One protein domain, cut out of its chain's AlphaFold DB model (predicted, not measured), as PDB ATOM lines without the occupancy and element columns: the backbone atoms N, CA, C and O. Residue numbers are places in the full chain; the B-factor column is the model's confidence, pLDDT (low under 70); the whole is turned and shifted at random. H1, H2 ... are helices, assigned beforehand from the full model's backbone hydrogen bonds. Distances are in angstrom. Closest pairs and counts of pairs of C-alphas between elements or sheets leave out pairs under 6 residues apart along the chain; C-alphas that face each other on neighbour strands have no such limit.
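Overview. This is residues 2 to 69 of the 407 residues of the protein "NBD_C domain-containing protein" of Aegilops tauschii subsp. strangulata (UniProt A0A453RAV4). Two long helices, H1 and then H2, run the same way and pack slantwise on each other, residues 10 to 18 of H1 on residues 58 to 65 of H2. The unnamed stretch of residues 27 to 44 leads back from the end of H1 to the start of H2. The printed part has 68 residues, all helix by class with no named strand; it is only just loose, close to compact, with a radius of gyration of the C-alphas of 13.5 A, and elongated, spanning 43 by 23 by 16 A.

Arrangement. Look first at H1, residues 7 to 26, which touches H2, residues 45 to 65; their closest C-alphas, of Val 18 and Ile 62, are 5.8 A apart. Their lines stand at a steep tilt of 41 degrees, the same way. In H1 and H2 every O i to N i+4 pair is within hydrogen-bond range.

Along the chain. Find C-alpha 7 at (18.190, -23.714, -12.782); from there H1 runs 28.2 A to C-alpha 26. H2 runs 30.2 A from C-alpha 45 to C-alpha 65 at (24.680, -9.721, -18.903).

Size, cuts and confidence. The farthest C-alphas, of Ser 27 and Thr 44, are 43.5 A apart, at the two ends of the long link of 18 residues. The printed part has no cut; residues 2 to 5 have pLDDT under 70.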
ATOM      1  N   ILE A   2      29.967 -24.100 -11.954       49.56
ATOM      2  CA  ILE A   2      28.552 -24.174 -12.352       49.56
ATOM      3  C   ILE A   2      28.051 -25.569 -11.971       49.56
ATOM      4  O   ILE A   2      28.342 -26.560 -12.640       49.56
ATOM      5  N   SER A   3      27.367 -25.642 -10.836       50.56
ATOM      6  CA  SER A   3      26.649 -26.822 -10.395       50.56
ATOM      7  C   SER A   3      25.473 -26.994 -11.351       50.56
ATOM      8  O   SER A   3      24.507 -26.243 -11.311       50.56
ATOM      9  N   LEU A   4      25.566 -27.958 -12.268       60.78
ATOM     10  CA  LEU A   4      24.498 -28.310 -13.214       60.78
ATOM     11  C   LEU A   4      23.309 -29.016 -12.519       60.78
ATOM     12  O   LEU A   4      22.651 -29.852 -13.137       60.78
ATOM     13  N   LYS A   5      23.057 -28.744 -11.230       63.03
ATOM     14  CA  LYS A   5      22.053 -29.450 -10.422       63.03
ATOM     15  C   LYS A   5      20.664 -28.811 -10.510       63.03
ATOM     16  O   LYS A   5      19.693 -29.556 -10.599       63.03
ATOM     17  N   SER A   6      20.550 -27.477 -10.540       79.06
ATOM     18  CA  SER A   6      19.266 -26.764 -10.679       79.06
ATOM     19  C   SER A   6      19.385 -25.468 -11.498       79.06
ATOM     20  O   SER A   6      20.469 -24.898 -11.634       79.06
ATOM     21  N   THR A   7      18.264 -24.998 -12.056       81.88
ATOM     22  CA  THR A   7      18.190 -23.714 -12.782       81.88
ATOM     23  C   THR A   7      18.501 -22.527 -11.866       81.88
ATOM     24  O   THR A   7      19.173 -21.593 -12.278       81.88
ATOM     25  N   GLU A   8      18.086 -22.595 -10.602       85.06
ATOM     26  CA  GLU A   8      18.314 -21.527  -9.625       85.06
ATOM     27  C   GLU A   8      19.798 -21.392  -9.247       85.06
ATOM     28  O   GLU A   8      20.340 -20.289  -9.257       85.06
ATOM     29  N   GLU A   9      20.495 -22.509  -9.006       84.25
ATOM     30  CA  GLU A   9      21.945 -22.502  -8.745       84.25
ATOM     31  C   GLU A   9      22.732 -21.960  -9.946       84.25
ATOM     32  O   GLU A   9      23.715 -21.232  -9.785       84.25
ATOM     33  N   ARG A  10      22.290 -22.298 -11.164       87.19
ATOM     34  CA  ARG A  10      22.866 -21.773 -12.402       87.19
ATOM     35  C   ARG A  10      22.717 -20.252 -12.469       87.19
ATOM     36  O   ARG A  10      23.713 -19.574 -12.712       87.19
ATOM     37  N   ASP A  11      21.515 -19.726 -12.262       89.75
ATOM     38  CA  ASP A  11      21.246 -18.289 -12.382       89.75
ATOM     39  C   ASP A  11      21.975 -17.476 -11.304       89.75
ATOM     40  O   ASP A  11      22.475 -16.379 -11.582       89.75
ATOM     41  N   GLN A  12      22.104 -18.027 -10.092       89.75
ATOM     42  CA  GLN A  12      22.908 -17.444  -9.014       89.75
ATOM     43  C   GLN A  12      24.396 -17.390  -9.384       89.75
ATOM     44  O   GLN A  12      25.019 -16.335  -9.261       89.75
ATOM     45  N   GLU A  13      24.970 -18.486  -9.894       89.75
ATOM     46  CA  GLU A  13      26.382 -18.521 -10.298       89.75
ATOM     47  C   GLU A  13      26.652 -17.600 -11.499       89.75
ATOM     48  O   GLU A  13      27.656 -16.888 -11.506       89.75
ATOM     49  N   ILE A  14      25.749 -17.549 -12.487       93.12
ATOM     50  CA  ILE A  14      25.835 -16.591 -13.601       93.12
ATOM     51  C   ILE A  14      25.820 -15.162 -13.061       93.12
ATOM     52  O   ILE A  14      26.670 -14.363 -13.445       93.12
ATOM     53  N   SER A  15      24.904 -14.840 -12.145       93.69
ATOM     54  CA  SER A  15      24.808 -13.496 -11.562       93.69
ATOM     55  C   SER A  15      26.083 -13.116 -10.801       93.69
ATOM     56  O   SER A  15      26.598 -12.020 -11.004       93.69
ATOM     57  N   ARG A  16      26.657 -14.045 -10.025       94.38
ATOM     58  CA  ARG A  16      27.941 -13.851  -9.332       94.38
ATOM     59  C   ARG A  16      29.095 -13.600 -10.309       94.38
ATOM     60  O   ARG A  16      29.923 -12.725 -10.074       94.38
ATOM     61  N   ILE A  17      29.174 -14.367 -11.402       94.31
ATOM     62  CA  ILE A  17      30.217 -14.187 -12.427       94.31
ATOM     63  C   ILE A  17      30.043 -12.847 -13.148       94.31
ATOM     64  O   ILE A  17      31.035 -12.177 -13.410       94.31
ATOM     65  N   VAL A  18      28.808 -12.442 -13.449       95.50
ATOM     66  CA  VAL A  18      28.500 -11.153 -14.087       95.50
ATOM     67  C   VAL A  18      28.891  -9.979 -13.190       95.50
ATOM     68  O   VAL A  18      29.493  -9.027 -13.676       95.50
ATOM     69  N   GLU A  19      28.595 -10.047 -11.891       94.88
ATOM     70  CA  GLU A  19      28.979  -9.018 -10.918       94.88
ATOM     71  C   GLU A  19      30.504  -8.854 -10.852       94.88
ATOM     72  O   GLU A  19      31.021  -7.753 -11.046       94.88
ATOM     73  N   LEU A  20      31.233  -9.964 -10.682       92.50
ATOM     74  CA  LEU A  20      32.700  -9.959 -10.684       92.50
ATOM     75  C   LEU A  20      33.271  -9.494 -12.027       92.50
ATOM     76  O   LEU A  20      34.216  -8.712 -12.057       92.50
ATOM     77  N   GLY A  21      32.686  -9.952 -13.136       93.25
ATOM     78  CA  GLY A  21      33.107  -9.587 -14.482       93.25
ATOM     79  C   GLY A  21      32.961  -8.092 -14.742       93.25
ATOM     80  O   GLY A  21      33.903  -7.463 -15.212       93.25
ATOM     81  N   ASN A  22      31.825  -7.500 -14.367       93.00
ATOM     82  CA  ASN A  22      31.628  -6.055 -14.447       93.00
ATOM     83  C   ASN A  22      32.639  -5.304 -13.566       93.00
ATOM     84  O   ASN A  22      33.291  -4.386 -14.058       93.00
ATOM     85  N   ALA A  23      32.837  -5.718 -12.310       87.00
ATOM     86  CA  ALA A  23      33.788  -5.067 -11.405       87.00
ATOM     87  C   ALA A  23      35.239  -5.112 -11.925       87.00
ATOM     88  O   ALA A  23      35.975  -4.124 -11.846       87.00
ATOM     89  N   TYR A  24      35.671  -6.243 -12.488       89.19
ATOM     90  CA  TYR A  24      37.022  -6.390 -13.034       89.19
ATOM     91  C   TYR A  24      37.217  -5.624 -14.342       89.19
ATOM     92  O   TYR A  24      38.205  -4.904 -14.473       89.19
ATOM     93  N   ILE A  25      36.253  -5.675 -15.263       89.94
ATOM     94  CA  ILE A  25      36.328  -4.911 -16.515       89.94
ATOM     95  C   ILE A  25      36.325  -3.400 -16.229       89.94
ATOM     96  O   ILE A  25      37.129  -2.671 -16.803       89.94
ATOM     97  N   GLN A  26      35.490  -2.922 -15.297       85.81
ATOM     98  CA  GLN A  26      35.447  -1.505 -14.894       85.81
ATOM     99  C   GLN A  26      36.731  -1.031 -14.211       85.81
ATOM    100  O   GLN A  26      37.073   0.146 -14.296       85.81
ATOM    101  N   SER A  27      37.452  -1.933 -13.544       76.69
ATOM    102  CA  SER A  27      38.747  -1.627 -12.932       76.69
ATOM    103  C   SER A  27      39.933  -1.796 -13.889       76.69
ATOM    104  O   SER A  27      41.073  -1.690 -13.447       76.69
ATOM    105  N   GLY A  28      39.687  -2.029 -15.186       76.00
ATOM    106  CA  GLY A  28      40.729  -2.148 -16.211       76.00
ATOM    107  C   GLY A  28      41.463  -3.492 -16.219       76.00
ATOM    108  O   GLY A  28      42.493  -3.617 -16.876       76.00
ATOM    109  N   ARG A  29      40.953  -4.508 -15.511       81.31
ATOM    110  CA  ARG A  29      41.599  -5.822 -15.406       81.31
ATOM    111  C   ARG A  29      41.161  -6.762 -16.521       81.31
ATOM    112  O   ARG A  29      39.968  -6.901 -16.811       81.31
ATOM    113  N   ASP A  30      42.119  -7.503 -17.071       86.31
ATOM    114  CA  ASP A  30      41.817  -8.647 -17.927       86.31
ATOM    115  C   ASP A  30      41.061  -9.714 -17.126       86.31
ATOM    116  O   ASP A  30      41.473 -10.134 -16.044       86.31
ATOM    117  N   THR A  31      39.908 -10.132 -17.650       91.44
ATOM    118  CA  THR A  31      38.968 -11.002 -16.938       91.44
ATOM    119  C   THR A  31      38.802 -12.320 -17.677       91.44
ATOM    120  O   THR A  31      38.277 -12.364 -18.789       91.44
ATOM    121  N   LEU A  32      39.215 -13.413 -17.036       92.25
ATOM    122  CA  LEU A  32      39.118 -14.758 -17.592       92.25
ATOM    123  C   LEU A  32      37.895 -15.497 -17.033       92.25
ATOM    124  O   LEU A  32      37.836 -15.817 -15.848       92.25
ATOM    125  N   VAL A  33      36.949 -15.838 -17.910       92.31
ATOM    126  CA  VAL A  33      35.837 -16.746 -17.594       92.31
ATOM    127  C   VAL A  33      36.135 -18.113 -18.201       92.31
ATOM    128  O   VAL A  33      36.232 -18.256 -19.418       92.31
ATOM    129  N   VAL A  34      36.282 -19.127 -17.349       89.38
ATOM    130  CA  VAL A  34      36.601 -20.500 -17.762       89.38
ATOM    131  C   VAL A  34      35.667 -21.512 -17.124       89.38
ATOM    132  O   VAL A  34      35.171 -21.341 -16.010       89.38
ATOM    133  N   THR A  35      35.451 -22.608 -17.841       86.06
ATOM    134  CA  THR A  35      34.758 -23.793 -17.342       86.06
ATOM    135  C   THR A  35      35.746 -24.732 -16.645       86.06
ATOM    136  O   THR A  35      36.962 -24.581 -16.765       86.06
ATOM    137  N   SER A  36      35.233 -25.727 -15.914       82.25
ATOM    138  CA  SER A  36      36.079 -26.754 -15.289       82.25
ATOM    139  C   SER A  36      36.953 -27.468 -16.327       82.25
ATOM    140  O   SER A  36      36.500 -27.745 -17.436       82.25
ATOM    141  N   ARG A  37      38.191 -27.814 -15.945       82.81
ATOM    142  CA  ARG A  37      39.064 -28.701 -16.736       82.81
ATOM    143  C   ARG A  37      38.654 -30.172 -16.639       82.81
ATOM    144  O   ARG A  37      39.112 -30.984 -17.435       82.81
ATOM    145  N   GLN A  38      37.817 -30.526 -15.663       84.81
ATOM    146  CA  GLN A  38      37.270 -31.871 -15.549       84.81
ATOM    147  C   GLN A  38      36.197 -32.071 -16.621       84.81
ATOM    148  O   GLN A  38      35.153 -31.418 -16.589       84.81
ATOM    149  N   LEU A  39      36.457 -32.982 -17.558       83.62
ATOM    150  CA  LEU A  39      35.499 -33.350 -18.592       83.62
ATOM    151  C   LEU A  39      34.338 -34.133 -17.968       83.62
ATOM    152  O   LEU A  39      34.551 -35.142 -17.298       83.62
ATOM    153  N   ILE A  40      33.113 -33.667 -18.210       84.12
ATOM    154  CA  ILE A  40      31.882 -34.355 -17.818       84.12
ATOM    155  C   ILE A  40      31.200 -34.823 -19.101       84.12
ATOM    156  O   ILE A  40      30.853 -34.006 -19.951       84.12
ATOM    157  N   THR A  41      31.007 -36.132 -19.234       84.94
ATOM    158  CA  THR A  41      30.308 -36.755 -20.364       84.94
ATOM    159  C   THR A  41      29.047 -37.454 -19.880       84.94
ATOM    160  O   THR A  41      29.036 -38.045 -18.798       84.94
ATOM    161  N   GLY A  42      27.992 -37.399 -20.688       85.50
ATOM    162  CA  GLY A  42      26.785 -38.185 -20.460       85.50
ATOM    163  C   GLY A  42      27.022 -39.671 -20.730       85.50
ATOM    164  O   GLY A  42      28.040 -40.064 -21.303       85.50
ATOM    165  N   LYS A  43      26.063 -40.509 -20.337       89.62
ATOM    166  CA  LYS A  43      26.033 -41.937 -20.679       89.62
ATOM    167  C   LYS A  43      25.685 -42.154 -22.150       89.62
ATOM    168  O   LYS A  43      26.043 -43.192 -22.704       89.62
ATOM    169  N   THR A  44      25.016 -41.185 -22.779       93.19
ATOM    170  CA  THR A  44      24.683 -41.196 -24.209       93.19
ATOM    171  C   THR A  44      25.222 -39.952 -24.937       93.19
ATOM    172  O   THR A  44      25.582 -38.951 -24.296       93.19
ATOM    173  N   PRO A  45      25.299 -39.984 -26.283       90.56
ATOM    174  CA  PRO A  45      25.612 -38.803 -27.088       90.56
ATOM    175  C   PRO A  45      24.647 -37.634 -26.848       90.56
ATOM    176  O   PRO A  45      25.087 -36.489 -26.776       90.56
ATOM    177  N   GLU A  46      23.355 -37.913 -26.669       91.50
ATOM    178  CA  GLU A  46      22.314 -36.911 -26.420       91.50
ATOM    179  C   GLU A  46      22.519 -36.227 -25.066       91.50
ATOM    180  O   GLU A  46      22.508 -35.001 -24.988       91.50
ATOM    181  N   GLU A  47      22.800 -37.003 -24.015       86.69
ATOM    182  CA  GLU A  47      23.118 -36.461 -22.690       86.69
ATOM    183  C   GLU A  47      24.393 -35.601 -22.730       86.69
ATOM    184  O   GLU A  47      24.461 -34.532 -22.123       86.69
ATOM    185  N   SER A  48      25.408 -36.034 -23.485       86.19
ATOM    186  CA  SER A  48      26.645 -35.264 -23.665       86.19
ATOM    187  C   SER A  48      26.402 -33.953 -24.421       86.19
ATOM    188  O   SER A  48      26.981 -32.918 -24.082       86.19
ATOM    189  N   LEU A  49      25.524 -33.968 -25.426       86.88
ATOM    190  CA  LEU A  49      25.112 -32.773 -26.159       86.88
ATOM    191  C   LEU A  49      24.333 -31.802 -25.260       86.88
ATOM    192  O   LEU A  49      24.571 -30.596 -25.315       86.88
ATOM    193  N   GLU A  50      23.453 -32.315 -24.398       85.62
ATOM    194  CA  GLU A  50      22.695 -31.505 -23.442       85.62
ATOM    195  C   GLU A  50      23.618 -30.802 -22.434       85.62
ATOM    196  O   GLU A  50      23.451 -29.612 -22.154       85.62
ATOM    197  N   ILE A  51      24.644 -31.501 -21.932       85.31
ATOM    198  CA  ILE A  51      25.671 -30.911 -21.061       85.31
ATOM    199  C   ILE A  51      26.409 -29.782 -21.793       85.31
ATOM    200  O   ILE A  51      26.525 -28.676 -21.257       85.31
ATOM    201  N   ASN A  52      26.849 -30.019 -23.032       84.31
ATOM    202  CA  ASN A  52      27.515 -28.998 -23.846       84.31
ATOM    203  C   ASN A  52      26.624 -27.768 -24.069       84.31
ATOM    204  O   ASN A  52      27.089 -26.634 -23.943       84.31
ATOM    205  N   TYR A  53      25.333 -27.972 -24.342       86.50
ATOM    206  CA  TYR A  53      24.372 -26.883 -24.509       86.50
ATOM    207  C   TYR A  53      24.180 -26.075 -23.219       86.50
ATOM    208  O   TYR A  53      24.159 -24.840 -23.251       86.50
ATOM    209  N   LYS A  54      24.092 -26.742 -22.060       86.81
ATOM    210  CA  LYS A  54      24.010 -26.067 -20.755       86.81
ATOM    211  C   LYS A  54      25.237 -25.191 -20.505       86.81
ATOM    212  O   LYS A  54      25.082 -24.051 -20.074       86.81
ATOM    213  N   VAL A  55      26.434 -25.679 -20.818       86.56
ATOM    214  CA  VAL A  55      27.671 -24.900 -20.670       86.56
ATOM    215  C   VAL A  55      27.707 -23.721 -21.648       86.56
ATOM    216  O   VAL A  55      27.915 -22.588 -21.215       86.56
ATOM    217  N   SER A  56      27.444 -23.953 -22.939       88.19
ATOM    218  CA  SER A  56      27.467 -22.893 -23.963       88.19
ATOM    219  C   SER A  56      26.457 -21.784 -23.660       88.19
ATOM    220  O   SER A  56      26.803 -20.604 -23.646       88.19
ATOM    221  N   SER A  57      25.215 -22.150 -23.327       91.81
ATOM    222  CA  SER A  57      24.172 -21.177 -22.980       91.81
ATOM    223  C   SER A  57      24.527 -20.350 -21.743       91.81
ATOM    224  O   SER A  57      24.179 -19.176 -21.698       91.81
ATOM    225  N   ALA A  58      25.229 -20.924 -20.756       92.06
ATOM    226  CA  ALA A  58      25.660 -20.175 -19.574       92.06
ATOM    227  C   ALA A  58      26.703 -19.117 -19.945       92.06
ATOM    228  O   ALA A  58      26.599 -17.977 -19.507       92.06
ATOM    229  N   LEU A  59      27.675 -19.472 -20.791       93.06
ATOM    230  CA  LEU A  59      28.684 -18.527 -21.280       93.06
ATOM    231  C   LEU A  59      28.050 -17.393 -22.094       93.06
ATOM    232  O   LEU A  59      28.391 -16.230 -21.885       93.06
ATOM    233  N   VAL A  60      27.099 -17.718 -22.975       95.12
ATOM    234  CA  VAL A  60      26.325 -16.721 -23.734       95.12
ATOM    235  C   VAL A  60      25.598 -15.768 -22.793       95.12
ATOM    236  O   VAL A  60      25.650 -14.556 -22.981       95.12
ATOM    237  N   GLU A  61      24.946 -16.296 -21.761       95.56
ATOM    238  CA  GLU A  61      24.186 -15.497 -20.807       95.56
ATOM    239  C   GLU A  61      25.074 -14.608 -19.928       95.56
ATOM    240  O   GLU A  61      24.736 -13.443 -19.721       95.56
ATOM    241  N   ILE A  62      26.233 -15.111 -19.488       95.25
ATOM    242  CA  ILE A  62      27.248 -14.321 -18.777       95.25
ATOM    243  C   ILE A  62      27.683 -13.135 -19.643       95.25
ATOM    244  O   ILE A  62      27.573 -11.992 -19.211       95.25
ATOM    245  N   VAL A  63      28.119 -13.384 -20.883       95.25
ATOM    246  CA  VAL A  63      28.603 -12.318 -21.778       95.25
ATOM    247  C   VAL A  63      27.486 -11.331 -22.125       95.25
ATOM    248  O   VAL A  63      27.728 -10.129 -22.179       95.25
ATOM    249  N   ARG A  64      26.248 -11.807 -22.296       95.94
ATOM    250  CA  ARG A  64      25.081 -10.952 -22.556       95.94
ATOM    251  C   ARG A  64      24.715 -10.054 -21.368       95.94
ATOM    252  O   ARG A  64      24.130  -9.001 -21.579       95.94
ATOM    253  N   ARG A  65      25.009 -10.467 -20.133       95.81
ATOM    254  CA  ARG A  65      24.680  -9.721 -18.903       95.81
ATOM    255  C   ARG A  65      25.830  -8.856 -18.377       95.81
ATOM    256  O   ARG A  65      25.620  -8.073 -17.460       95.81
ATOM    257  N   ILE A  66      27.036  -8.990 -18.928       94.38
ATOM    258  CA  ILE A  66      28.114  -8.023 -18.700       94.38
ATOM    259  C   ILE A  66      27.763  -6.752 -19.481       94.38
ATOM    260  O   ILE A  66      27.576  -6.805 -20.699       94.38
ATOM    261  N   ASP A  67      27.649  -5.629 -18.775       90.12
ATOM    262  CA  ASP A  67      27.288  -4.318 -19.338       90.12
ATOM    263  C   ASP A  67      28.513  -3.420 -19.530       90.12
ATOM    264  O   ASP A  67      28.519  -2.508 -20.357       90.12
ATOM    265  N   SER A  68      29.578  -3.702 -18.783       89.19
ATOM    266  CA  SER A  68      30.840  -2.976 -18.867       89.19
ATOM    267  C   SER A  68      31.500  -3.231 -20.217       89.19
ATOM    268  O   SER A  68      31.697  -4.383 -20.599       89.19
ATOM    269  N   ARG A  69      31.858  -2.164 -20.942       91.25
ATOM    270  CA  ARG A  69      32.489  -2.269 -22.264       91.25
ATOM    271  C   ARG A  69      33.939  -2.760 -22.122       91.25
ATOM    272  O   ARG A  69      34.756  -2.017 -21.581       91.25
TER     273      ARG A  69